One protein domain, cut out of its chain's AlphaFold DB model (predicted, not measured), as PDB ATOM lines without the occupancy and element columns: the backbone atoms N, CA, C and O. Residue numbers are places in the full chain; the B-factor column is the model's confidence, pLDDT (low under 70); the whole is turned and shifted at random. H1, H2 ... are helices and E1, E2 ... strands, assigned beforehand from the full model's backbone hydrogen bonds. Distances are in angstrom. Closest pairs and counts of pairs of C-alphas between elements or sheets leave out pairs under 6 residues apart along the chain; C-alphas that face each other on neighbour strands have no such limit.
ATOM      1  N   ASP A  51      19.113  -3.286  21.082       93.31
ATOM      2  CA  ASP A  51      20.005  -4.311  20.525       93.31
ATOM      3  C   ASP A  51      21.215  -3.681  19.835       93.31
ATOM      4  O   ASP A  51      22.337  -4.149  20.023       93.31
ATOM      5  N   ALA A  52      21.014  -2.582  19.110       90.88
ATOM      6  CA  ALA A  52      22.098  -1.864  18.462       90.88
ATOM      7  C   ALA A  52      23.090  -1.255  19.474       90.88
ATOM      8  O   ALA A  52      24.303  -1.388  19.302       90.88
ATOM      9  N   ASP A  53      22.605  -0.670  20.578       91.75
ATOM     10  CA  ASP A  53      23.489  -0.171  21.644       91.75
ATOM     11  C   ASP A  53      24.262  -1.321  22.318       91.75
ATOM     12  O   ASP A  53      25.430  -1.166  22.688       91.75
ATOM     13  N   LEU A  54      23.630  -2.490  22.488       95.19
ATOM     14  CA  LEU A  54      24.291  -3.685  23.020       95.19
ATOM     15  C   LEU A  54      25.350  -4.218  22.048       95.19
ATOM     16  O   LEU A  54      26.442  -4.581  22.480       95.19
ATOM     17  N   ILE A  55      25.061  -4.233  20.748       94.62
ATOM     18  CA  ILE A  55      26.015  -4.601  19.698       94.62
ATOM     19  C   ILE A  55      27.257  -3.707  19.771       94.62
ATOM     20  O   ILE A  55      28.382  -4.209  19.753       94.62
ATOM     21  N   ASP A  56      27.077  -2.392  19.894       93.50
ATOM     22  CA  ASP A  56      28.195  -1.450  19.986       93.50
ATOM     23  C   ASP A  56      29.006  -1.640  21.278       93.50
ATOM     24  O   ASP A  56      30.243  -1.578  21.269       93.50
ATOM     25  N   ALA A  57      28.331  -1.959  22.386       95.50
ATOM     26  CA  ALA A  57      28.991  -2.331  23.632       95.50
ATOM     27  C   ALA A  57      29.811  -3.627  23.486       95.50
ATOM     28  O   ALA A  57      30.960  -3.666  23.919       95.50
ATOM     29  N   ILE A  58      29.274  -4.671  22.841       96.31
ATOM     30  CA  ILE A  58      29.996  -5.929  22.583       96.31
ATOM     31  C   ILE A  58      31.206  -5.684  21.671       96.31
ATOM     32  O   ILE A  58      32.305  -6.166  21.958       96.31
ATOM     33  N   ARG A  59      31.041  -4.902  20.596       94.00
ATOM     34  CA  ARG A  59      32.118  -4.613  19.636       94.00
ATOM     35  C   ARG A  59      33.302  -3.919  20.308       94.00
ATOM     36  O   ARG A  59      34.444  -4.298  20.058       94.00
ATOM     37  N   SER A  60      33.023  -2.944  21.173       94.44
ATOM     38  CA  SER A  60      34.037  -2.145  21.878       94.44
ATOM     39  C   SER A  60      34.614  -2.807  23.135       94.44
ATOM     40  O   SER A  60      35.613  -2.329  23.680       94.44
ATOM     41  N   ALA A  61      34.012  -3.898  23.610       96.94
ATOM     42  CA  ALA A  61      34.472  -4.607  24.793       96.94
ATOM     43  C   ALA A  61      35.721  -5.458  24.531       96.94
ATOM     44  O   ALA A  61      35.979  -5.941  23.427       96.94
ATOM     45  N   ASN A  62      36.454  -5.732  25.613       97.31
ATOM     46  CA  ASN A  62      37.425  -6.819  25.614       97.31
ATOM     47  C   ASN A  62      36.684  -8.150  25.474       97.31
ATOM     48  O   ASN A  62      35.736  -8.429  26.216       97.31
ATOM     49  N   LYS A  63      37.163  -8.976  24.549       97.19
ATOM     50  CA  LYS A  63      36.579 -10.268  24.212       97.19
ATOM     51  C   LYS A  63      37.601 -11.380  24.406       97.19
ATOM     52  O   LYS A  63      38.803 -11.149  24.308       97.19
ATOM     53  N   VAL A  64      37.107 -12.575  24.704       97.50
ATOM     54  CA  VAL A  64      37.911 -13.799  24.789       97.50
ATOM     55  C   VAL A  64      37.321 -14.812  23.820       97.50
ATOM     56  O   VAL A  64      36.103 -14.996  23.834       97.50
ATOM     57  N   ASP A  65      38.156 -15.452  23.000       97.12
ATOM     58  CA  ASP A  65      37.724 -16.572  22.163       97.12
ATOM     59  C   ASP A  65      37.184 -17.707  23.035       97.12
ATOM     60  O   ASP A  65      37.784 -18.100  24.041       97.12
ATOM     61  N   ILE A  66      36.032 -18.226  22.641       97.69
ATOM     62  CA  ILE A  66      35.370 -19.349  23.290       97.69
ATOM     63  C   ILE A  66      35.049 -20.414  22.240       97.69
ATOM     64  O   ILE A  66      34.839 -20.091  21.068       97.69
ATOM     65  N   PRO A  67      34.991 -21.695  22.623       97.06
ATOM     66  CA  PRO A  67      34.503 -22.712  21.712       97.06
ATOM     67  C   PRO A  67      32.992 -22.521  21.476       97.06
ATOM     68  O   PRO A  67      32.253 -22.101  22.365       97.06
ATOM     69  N   MET A  68      32.516 -22.846  20.271       95.00
ATOM     70  CA  MET A  68      31.116 -22.629  19.866       95.00
ATOM     71  C   MET A  68      30.106 -23.333  20.792       95.00
ATOM     72  O   MET A  68      29.020 -22.821  21.058       95.00
ATOM     73  N   ASN A  69      30.481 -24.491  21.339       96.00
ATOM     74  CA  ASN A  69      29.645 -25.265  22.256       96.00
ATOM     75  C   ASN A  69      29.450 -24.606  23.637       96.00
ATOM     76  O   ASN A  69      28.560 -25.033  24.373       96.00
ATOM     77  N   ASP A  70      30.233 -23.577  23.975       97.50
ATOM     78  CA  ASP A  70      30.052 -22.773  25.189       97.50
ATOM     79  C   ASP A  70      28.993 -21.667  25.007       97.50
ATOM     80  O   ASP A  70      28.588 -21.030  25.985       97.50
ATOM     81  N   MET A  71      28.513 -21.430  23.778       97.69
ATOM     82  CA  MET A  71      27.401 -20.514  23.515       97.69
ATOM     83  C   MET A  71      26.045 -21.135  23.893       97.69
ATOM     84  O   MET A  71      25.900 -22.358  23.907       97.69
ATOM     85  N   PRO A  72      24.997 -20.332  24.144       98.06
ATOM     86  CA  PRO A  72      23.640 -20.852  24.308       98.06
ATOM     87  C   PRO A  72      23.168 -21.657  23.086       98.06
ATOM     88  O   PRO A  72      23.439 -21.292  21.942       98.06
ATOM     89  N   SER A  73      22.397 -22.727  23.314       97.19
ATOM     90  CA  SER A  73      21.968 -23.650  22.248       97.19
ATOM     91  C   SER A  73      21.153 -22.973  21.144       97.19
ATOM     92  O   SER A  73      21.270 -23.339  19.983       97.19
ATOM     93  N   GLN A  74      20.346 -21.965  21.493       96.00
ATOM     94  CA  GLN A  74      19.591 -21.193  20.505       96.00
ATOM     95  C   GLN A  74      20.523 -20.473  19.522       96.00
ATOM     96  O   GLN A  74      20.235 -20.445  18.329       96.00
ATOM     97  N   SER A  75      21.636 -19.912  20.003       96.75
ATOM     98  CA  SER A  75      22.614 -19.239  19.146       96.75
ATOM     99  C   SER A  75      23.309 -20.229  18.223       96.75
ATOM    100  O   SER A  75      23.398 -19.963  17.032       96.75
ATOM    101  N   GLN A  76      23.715 -21.389  18.754       96.69
ATOM    102  CA  GLN A  76      24.315 -22.465  17.958       96.69
ATOM    103  C   GLN A  76      23.387 -22.870  16.808       96.69
ATOM    104  O   GLN A  76      23.800 -22.844  15.657       96.69
ATOM    105  N   SER A  77      22.100 -23.109  17.085       95.31
ATOM    106  CA  SER A  77      21.136 -23.455  16.036       95.31
ATOM    107  C   SER A  77      20.922 -22.340  15.010       95.31
ATOM    108  O   SER A  77      20.684 -22.631  13.846       95.31
ATOM    109  N   ILE A  78      20.972 -21.066  15.404       94.56
ATOM    110  CA  ILE A  78      20.857 -19.953  14.446       94.56
ATOM    111  C   ILE A  78      22.063 -19.924  13.503       94.56
ATOM    112  O   ILE A  78      21.892 -19.665  12.319       94.56
ATOM    113  N   ILE A  79      23.256 -20.194  14.027       94.62
ATOM    114  CA  ILE A  79      24.502 -20.224  13.258       94.62
ATOM    115  C   ILE A  79      24.525 -21.437  12.321       94.62
ATOM    116  O   ILE A  79      24.798 -21.292  11.140       94.62
ATOM    117  N   GLU A  80      24.190 -22.624  12.829       92.00
ATOM    118  CA  GLU A  80      24.199 -23.880  12.064       92.00
ATOM    119  C   GLU A  80      23.178 -23.903  10.917       92.00
ATOM    120  O   GLU A  80      23.390 -24.596   9.926       92.00
ATOM    121  N   ASN A  81      22.069 -23.170  11.056       90.31
ATOM    122  CA  ASN A  81      21.042 -23.070  10.018       90.31
ATOM    123  C   ASN A  81      21.295 -21.919   9.029       90.31
ATOM    124  O   ASN A  81      20.482 -21.722   8.126       90.31
ATOM    125  N   ASP A  82      22.374 -21.148   9.188       89.44
ATOM    126  CA  ASP A  82      22.753 -20.156   8.189       89.44
ATOM    127  C   ASP A  82      23.355 -20.860   6.966       89.44
ATOM    128  O   ASP A  82      24.247 -21.707   7.068       89.44
ATOM    129  N   ASN A  83      22.818 -20.557   5.787       84.75
ATOM    130  CA  ASN A  83      23.277 -21.154   4.539       84.75
ATOM    131  C   ASN A  83      24.176 -20.215   3.731       84.75
ATOM    132  O   ASN A  83      24.774 -20.667   2.758       84.75
ATOM    133  N   GLU A  84      24.274 -18.937   4.093       85.62
ATOM    134  CA  GLU A  84      25.104 -17.956   3.394       85.62
ATOM    135  C   GLU A  84      26.509 -17.881   3.979       85.62
ATOM    136  O   GLU A  84      27.449 -17.594   3.236       85.62
ATOM    137  N   TYR A  85      26.646 -18.181   5.268       90.69
ATOM    138  CA  TYR A  85      27.880 -18.017   6.005       90.69
ATOM    139  C   TYR A  85      28.257 -19.239   6.848       90.69
ATOM    140  O   TYR A  85      27.410 -19.913   7.430       90.69
ATOM    141  N   ASP A  86      29.561 -19.465   6.970       91.06
ATOM    142  CA  ASP A  86      30.188 -20.389   7.909       91.06
ATOM    143  C   ASP A  86      30.714 -19.653   9.134       91.06
ATOM    144  O   ASP A  86      31.323 -18.592   9.018       91.06
ATOM    145  N   ALA A  87      30.543 -20.229  10.323       93.56
ATOM    146  CA  ALA A  87      31.157 -19.670  11.520       93.56
ATOM    147  C   ALA A  87      32.630 -20.053  11.646       93.56
ATOM    148  O   ALA A  87      32.972 -21.230  11.754       93.56
ATOM    149  N   LEU A  88      33.485 -19.037  11.735       92.75
ATOM    150  CA  LEU A  88      34.922 -19.194  11.950       92.75
ATOM    151  C   LEU A  88      35.292 -19.248  13.434       92.75
ATOM    152  O   LEU A  88      36.299 -19.832  13.825       92.75
ATOM    153  N   GLY A  89      34.506 -18.602  14.294       93.69
ATOM    154  CA  GLY A  89      34.783 -18.593  15.722       93.69
ATOM    155  C   GLY A  89      33.839 -17.713  16.518       93.69
ATOM    156  O   GLY A  89      33.173 -16.834  15.977       93.69
ATOM    157  N   ALA A  90      33.796 -17.962  17.824       96.88
ATOM    158  CA  ALA A  90      32.966 -17.227  18.762       96.88
ATOM    159  C   ALA A  90      33.833 -16.531  19.808       96.88
ATOM    160  O   ALA A  90      34.814 -17.083  20.308       96.88
ATOM    161  N   LYS A  91      33.433 -15.321  20.186       97.88
ATOM    162  CA  LYS A  91      34.067 -14.539  21.240       97.88
ATOM    163  C   LYS A  91      33.033 -14.115  22.271       97.88
ATOM    164  O   LYS A  91      31.893 -13.797  21.936       97.88
ATOM    165  N   LYS A  92      33.435 -14.064  23.542       98.31
ATOM    166  CA  LYS A  92      32.593 -13.604  24.651       98.31
ATOM    167  C   LYS A  92      33.044 -12.243  25.161       98.31
ATOM    168  O   LYS A  92      34.172 -12.105  25.639       98.31
ATOM    169  N   ALA A  93      32.132 -11.276  25.144       98.19
ATOM    170  CA  ALA A  93      32.248 -10.031  25.889       98.19
ATOM    171  C   ALA A  93      31.602 -10.228  27.265       98.19
ATOM    172  O   ALA A  93      30.403 -10.503  27.378       98.19
ATOM    173  N   SER A  94      32.409 -10.136  28.323       96.19
ATOM    174  CA  SER A  94      31.946 -10.420  29.686       96.19
ATOM    175  C   SER A  94      30.789  -9.496  30.075       96.19
ATOM    176  O   SER A  94      30.851  -8.296  29.836       96.19
ATOM    177  N   ASP A  95      29.736 -10.087  30.644       95.88
ATOM    178  CA  ASP A  95      28.495  -9.427  31.072       95.88
ATOM    179  C   ASP A  95      27.670  -8.734  29.968       95.88
ATOM    180  O   ASP A  95      26.647  -8.125  30.271       95.88
ATOM    181  N   LEU A  96      28.060  -8.866  28.694       97.69
ATOM    182  CA  LEU A  96      27.373  -8.236  27.561       97.69
ATOM    183  C   LEU A  96      26.759  -9.267  26.609       97.69
ATOM    184  O   LEU A  96      25.557  -9.239  26.353       97.69
ATOM    185  N   GLY A  97      27.565 -10.196  26.093       97.94
ATOM    186  CA  GLY A  97      27.099 -11.117  25.063       97.94
ATOM    187  C   GLY A  97      28.217 -11.788  24.279       97.94
ATOM    188  O   GLY A  97      29.332 -11.971  24.778       97.94
ATOM    189  N   TYR A  98      27.893 -12.158  23.046       98.44
ATOM    190  CA  TYR A  98      28.752 -12.913  22.147       98.44
ATOM    191  C   TYR A  98      28.846 -12.240  20.779       98.44
ATOM    192  O   TYR A  98      27.887 -11.624  20.315       98.44
ATOM    193  N   GLU A  99      29.995 -12.413  20.143       97.62
ATOM    194  CA  GLU A  99      30.281 -12.055  18.754       97.62
ATOM    195  C   GLU A  99      30.735 -13.325  18.035       97.62
ATOM    196  O   GLU A  99      31.536 -14.084  18.581       97.62
ATOM    197  N   VAL A 100      30.220 -13.567  16.837       96.56
ATOM    198  CA  VAL A 100      30.572 -14.721  16.009       96.56
ATOM    199  C   VAL A 100      31.085 -14.210  14.679       96.56
ATOM    200  O   VAL A 100      30.345 -13.525  13.980       96.56
ATOM    201  N   ASP A 101      32.330 -14.548  14.348       94.06
ATOM    202  CA  ASP A 101      32.920 -14.236  13.046       94.06
ATOM    203  C   ASP A 101      32.407 -15.229  12.006       94.06
ATOM    204  O   ASP A 101      32.427 -16.442  12.240       94.06
ATOM    205  N   LEU A 102      31.989 -14.709  10.859       92.75
ATOM    206  CA  LEU A 102      31.400 -15.470   9.771       92.75
ATOM    207  C   LEU A 102      32.185 -15.268   8.466       92.75
ATOM    208  O   LEU A 102      32.591 -14.144   8.165       92.75
ATOM    209  N   ALA A 103      32.349 -16.338   7.690       92.00
ATOM    210  CA  ALA A 103      32.899 -16.339   6.334       92.00
ATOM    211  C   ALA A 103      31.816 -16.671   5.310       92.00
ATOM    212  O   ALA A 103      31.010 -17.572   5.530       92.00
ATOM    213  N   GLY A 104      31.756 -15.924   4.211       90.56
ATOM    214  CA  GLY A 104      30.743 -16.128   3.181       90.56
ATOM    215  C   GLY A 104      31.006 -17.355   2.305       90.56
ATOM    216  O   GLY A 104      32.143 -17.686   1.985       90.56
ATOM    217  N   ARG A 105      29.931 -18.017   1.863       86.94
ATOM    218  CA  ARG A 105      29.982 -19.176   0.958       86.94
ATOM    219  C   ARG A 105      29.700 -18.804  -0.498       86.94
ATOM    220  O   ARG A 105      28.884 -17.928  -0.802       86.94
ATOM    221  N   GLY A 106      30.269 -19.573  -1.426       85.06
ATOM    222  CA  GLY A 106      29.928 -19.505  -2.849       85.06
ATOM    223  C   GLY A 106      30.258 -18.138  -3.448       85.06
ATOM    224  O   GLY A 106      31.420 -17.747  -3.484       85.06
ATOM    225  N   HIS A 107      29.243 -17.392  -3.883       82.38
ATOM    226  CA  HIS A 107      29.420 -16.020  -4.382       82.38
ATOM    227  C   HIS A 107      29.903 -15.016  -3.332       82.38
ATOM    228  O   HIS A 107      30.433 -13.978  -3.702       82.38
ATOM    229  N   ARG A 108      29.769 -15.349  -2.043       87.25
ATOM    230  CA  ARG A 108      30.297 -14.563  -0.925       87.25
ATOM    231  C   ARG A 108      31.670 -15.045  -0.452       87.25
ATOM    232  O   ARG A 108      32.092 -14.689   0.639       87.25
ATOM    233  N   SER A 109      32.350 -15.913  -1.207       89.44
ATOM    234  CA  SER A 109      33.666 -16.425  -0.792       89.44
ATOM    235  C   SER A 109      34.637 -15.266  -0.583       89.44
ATOM    236  O   SER A 109      34.819 -14.435  -1.474       89.44
ATOM    237  N   GLY A 110      35.256 -15.227   0.595       89.94
ATOM    238  CA  GLY A 110      36.115 -14.125   1.025       89.94
ATOM    239  C   GLY A 110      35.373 -12.959   1.683       89.94
ATOM    240  O   GLY A 110      36.029 -12.140   2.326       89.94
ATOM    241  N   ASP A 111      34.043 -12.880   1.603       90.69
ATOM    242  CA  ASP A 111      33.259 -11.904   2.359       90.69
ATOM    243  C   ASP A 111      33.227 -12.280   3.840       90.69
ATOM    244  O   ASP A 111      33.285 -13.453   4.228       90.69
ATOM    245  N   ARG A 112      33.090 -11.259   4.683       88.19
ATOM    246  CA  ARG A 112      33.024 -11.410   6.130       88.19
ATOM    247  C   ARG A 112      31.776 -10.782   6.697       88.19
ATOM    248  O   ARG A 112      31.332  -9.736   6.239       88.19
ATOM    249  N   ASN A 113      31.273 -11.406   7.750       90.31
ATOM    250  CA  ASN A 113      30.132 -10.913   8.499       90.31
ATOM    251  C   ASN A 113      30.315 -11.226   9.991       90.31
ATOM    252  O   ASN A 113      31.173 -12.027  10.370       90.31
ATOM    253  N   GLU A 114      29.499 -10.618  10.845       92.25
ATOM    254  CA  GLU A 114      29.450 -10.951  12.264       92.25
ATOM    255  C   GLU A 114      28.012 -11.085  12.762       92.25
ATOM    256  O   GLU A 114      27.163 -10.221  12.531       92.25
ATOM    257  N   PHE A 115      27.747 -12.130  13.546       95.12
ATOM    258  CA  PHE A 115      26.532 -12.198  14.357       95.12
ATOM    259  C   PHE A 115      26.816 -11.799  15.796       95.12
ATOM    260  O   PHE A 115      27.833 -12.162  16.381       95.12
ATOM    261  N   TYR A 116      25.853 -11.102  16.391       96.94
ATOM    262  CA  TYR A 116      25.905 -10.686  17.783       96.94
ATOM    263  C   TYR A 116      24.732 -11.300  18.543       96.94
ATOM    264  O   TYR A 116      23.605 -11.344  18.043       96.94
ATOM    265  N   PHE A 117      24.992 -11.774  19.758       98.06
ATOM    266  CA  PHE A 117      23.990 -12.400  20.618       98.06
ATOM    267  C   PHE A 117      24.079 -11.839  22.035       98.06
ATOM    268  O   PHE A 117      25.174 -11.566  22.527       98.06
ATOM    269  N   ASN A 118      22.947 -11.717  22.729       97.50
ATOM    270  CA  ASN A 118      22.965 -11.443  24.168       97.50
ATOM    271  C   ASN A 118      23.375 -12.686  24.983       97.50
ATOM    272  O   ASN A 118      23.548 -13.784  24.448       97.50
ATOM    273  N   LEU A 119      23.511 -12.528  26.303       97.25
ATOM    274  CA  LEU A 119      23.896 -13.618  27.207       97.25
ATOM    275  C   LEU A 119      22.909 -14.798  27.210       97.25
ATOM    276  O   LEU A 119      23.333 -15.931  27.445       97.25
ATOM    277  N   GLU A 120      21.624 -14.555  26.934       96.75
ATOM    278  CA  GLU A 120      20.590 -15.591  26.813       96.75
ATOM    279  C   GLU A 120      20.604 -16.315  25.455       96.75
ATOM    280  O   GLU A 120      19.944 -17.343  25.302       96.75
ATOM    281  N   GLY A 121      21.359 -15.809  24.477       96.12
ATOM    282  CA  GLY A 121      21.522 -16.415  23.159       96.12
ATOM    283  C   GLY A 121      20.550 -15.939  22.084       96.12
ATOM    284  O   GLY A 121      20.471 -16.544  21.012       96.12
ATOM    285  N   ARG A 122      19.816 -14.856  22.340       96.69
ATOM    286  CA  ARG A 122      18.995 -14.174  21.340       96.69
ATOM    287  C   ARG A 122      19.904 -13.383  20.398       96.69
ATOM    288  O   ARG A 122      20.735 -12.607  20.868       96.69
ATOM    289  N   LYS A 123      19.732 -13.578  19.084       96.75
ATOM    290  CA  LYS A 123      20.409 -12.779  18.050       96.75
ATOM    291  C   LYS A 123      19.964 -11.321  18.177       96.75
ATOM    292  O   LYS A 123      18.768 -11.072  18.340       96.75
ATOM    293  N   LEU A 124      20.922 -10.407  18.145       95.38
ATOM    294  CA  LEU A 124      20.689  -8.971  18.241       95.38
ATOM    295  C   LEU A 124      20.410  -8.386  16.859       95.38
ATOM    296  O   LEU A 124      21.087  -8.738  15.891       95.38
ATOM    297  N   ASP A 125      19.422  -7.500  16.787       91.25
ATOM    298  CA  ASP A 125      19.088  -6.756  15.576       91.25
ATOM    299  C   ASP A 125      19.892  -5.441  15.517       91.25
ATOM    300  O   ASP A 125      19.686  -4.560  16.356       91.25
ATOM    301  N   PRO A 126      20.800  -5.260  14.539       87.31
ATOM    302  CA  PRO A 126      21.565  -4.020  14.397       87.31
ATOM    303  C   PRO A 126      20.705  -2.789  14.073       87.31
ATOM    304  O   PRO A 126      21.207  -1.670  14.179       87.31
ATOM    305  N   TYR A 127      19.439  -2.968  13.685       83.31
ATOM    306  CA  TYR A 127      18.515  -1.881  13.362       83.31
ATOM    307  C   TYR A 127      17.520  -1.564  14.486       83.31
ATOM    308  O   TYR A 127      16.772  -0.587  14.377       83.31
ATOM    309  N   ASP A 128      17.513  -2.325  15.584       86.62
ATOM    310  CA  ASP A 128      16.700  -1.999  16.753       86.62
ATOM    311  C   ASP A 128      17.429  -0.991  17.654       86.62
ATOM    312  O   ASP A 128      18.293  -1.339  18.457       86.62
ATOM    313  N   TYR A 129      17.050   0.280  17.501       76.88
ATOM    314  CA  TYR A 129      17.571   1.424  18.255       76.88
ATOM    315  C   TYR A 129      16.606   1.969  19.326       76.88
ATOM    316  O   TYR A 129      16.870   3.018  19.915       76.88
TER     317      TYR A 129
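What this domain is: This is residues 51 to 129 of the 223 residues of an uncharacterized protein of marine metagenome (UniProt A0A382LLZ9). A strongly twisted sheet of four antiparallel strands has a helix on each face, three layers in all: H1 crosses the strands on one face, and H2 runs along them on the other. E2, E3 and E4 form a meander, each strand the antiparallel neighbour of the one before, and short E1 pairs with E2 near its residue 91. The 79 printed residues include two named helices and four named strands, along the chain H1 E1 H2 E2 E3 E4; the sheet's order is E1 E2 E3 E4 and the class is mixed. The whole is compact, with a radius of gyration of the C-alphas of 12.0 A and spans of 35 by 28 by 21 A.

Where its parts are: In the sheet, E1 is residues 63 to 66, 9.2 A long; E2 is residues 85 to 93, 21.9 A, and bends by 65 degrees at residue 88; E3 is residues 97 to 104, 22.7 A; E4 is residues 112 to 118, 20.7 A, ending at C-alpha 118 (22.965, -11.443, 24.168). H1, residues 51 to 60, 14.3 A, begins at C-alpha 51 (20.005, -4.311, 20.525). H2 is residues 73 to 80, 10.4 A.

How they stand to each other: In the hairpin of E2 and E3, N 91 and O 99 are 2.8 A apart; in that of E3 and E4, N 100 and O 115 are 2.8 A apart. Between E1 and E2, N 66 and O 90 are 2.9 A apart. H1 is on the sheet at a height of 8.5 A, across the strands at 68 degrees to E4 on the local plane; the closest C-alphas of H1 and E4, Ile 55 and Tyr 116, are 6.4 A apart. H2 is on the opposite face at a height of 9.1 A, along the strands at 12 degrees to E4 on the local plane; its closest C-alpha pair with E2, Ile 79 and Ala 87, is 6.9 A apart. Each helix lies over E4 and only just over E3, with 3 C-alphas falling on E3. In H1 and H2 every O i to N i+4 pair is within hydrogen-bond range.

The domain as a whole: The farthest C-alphas, Asp 95 and His 107, are 36.1 A apart. The printed part has no cut, and no link is long. No printed residue is under 70 in pLDDT.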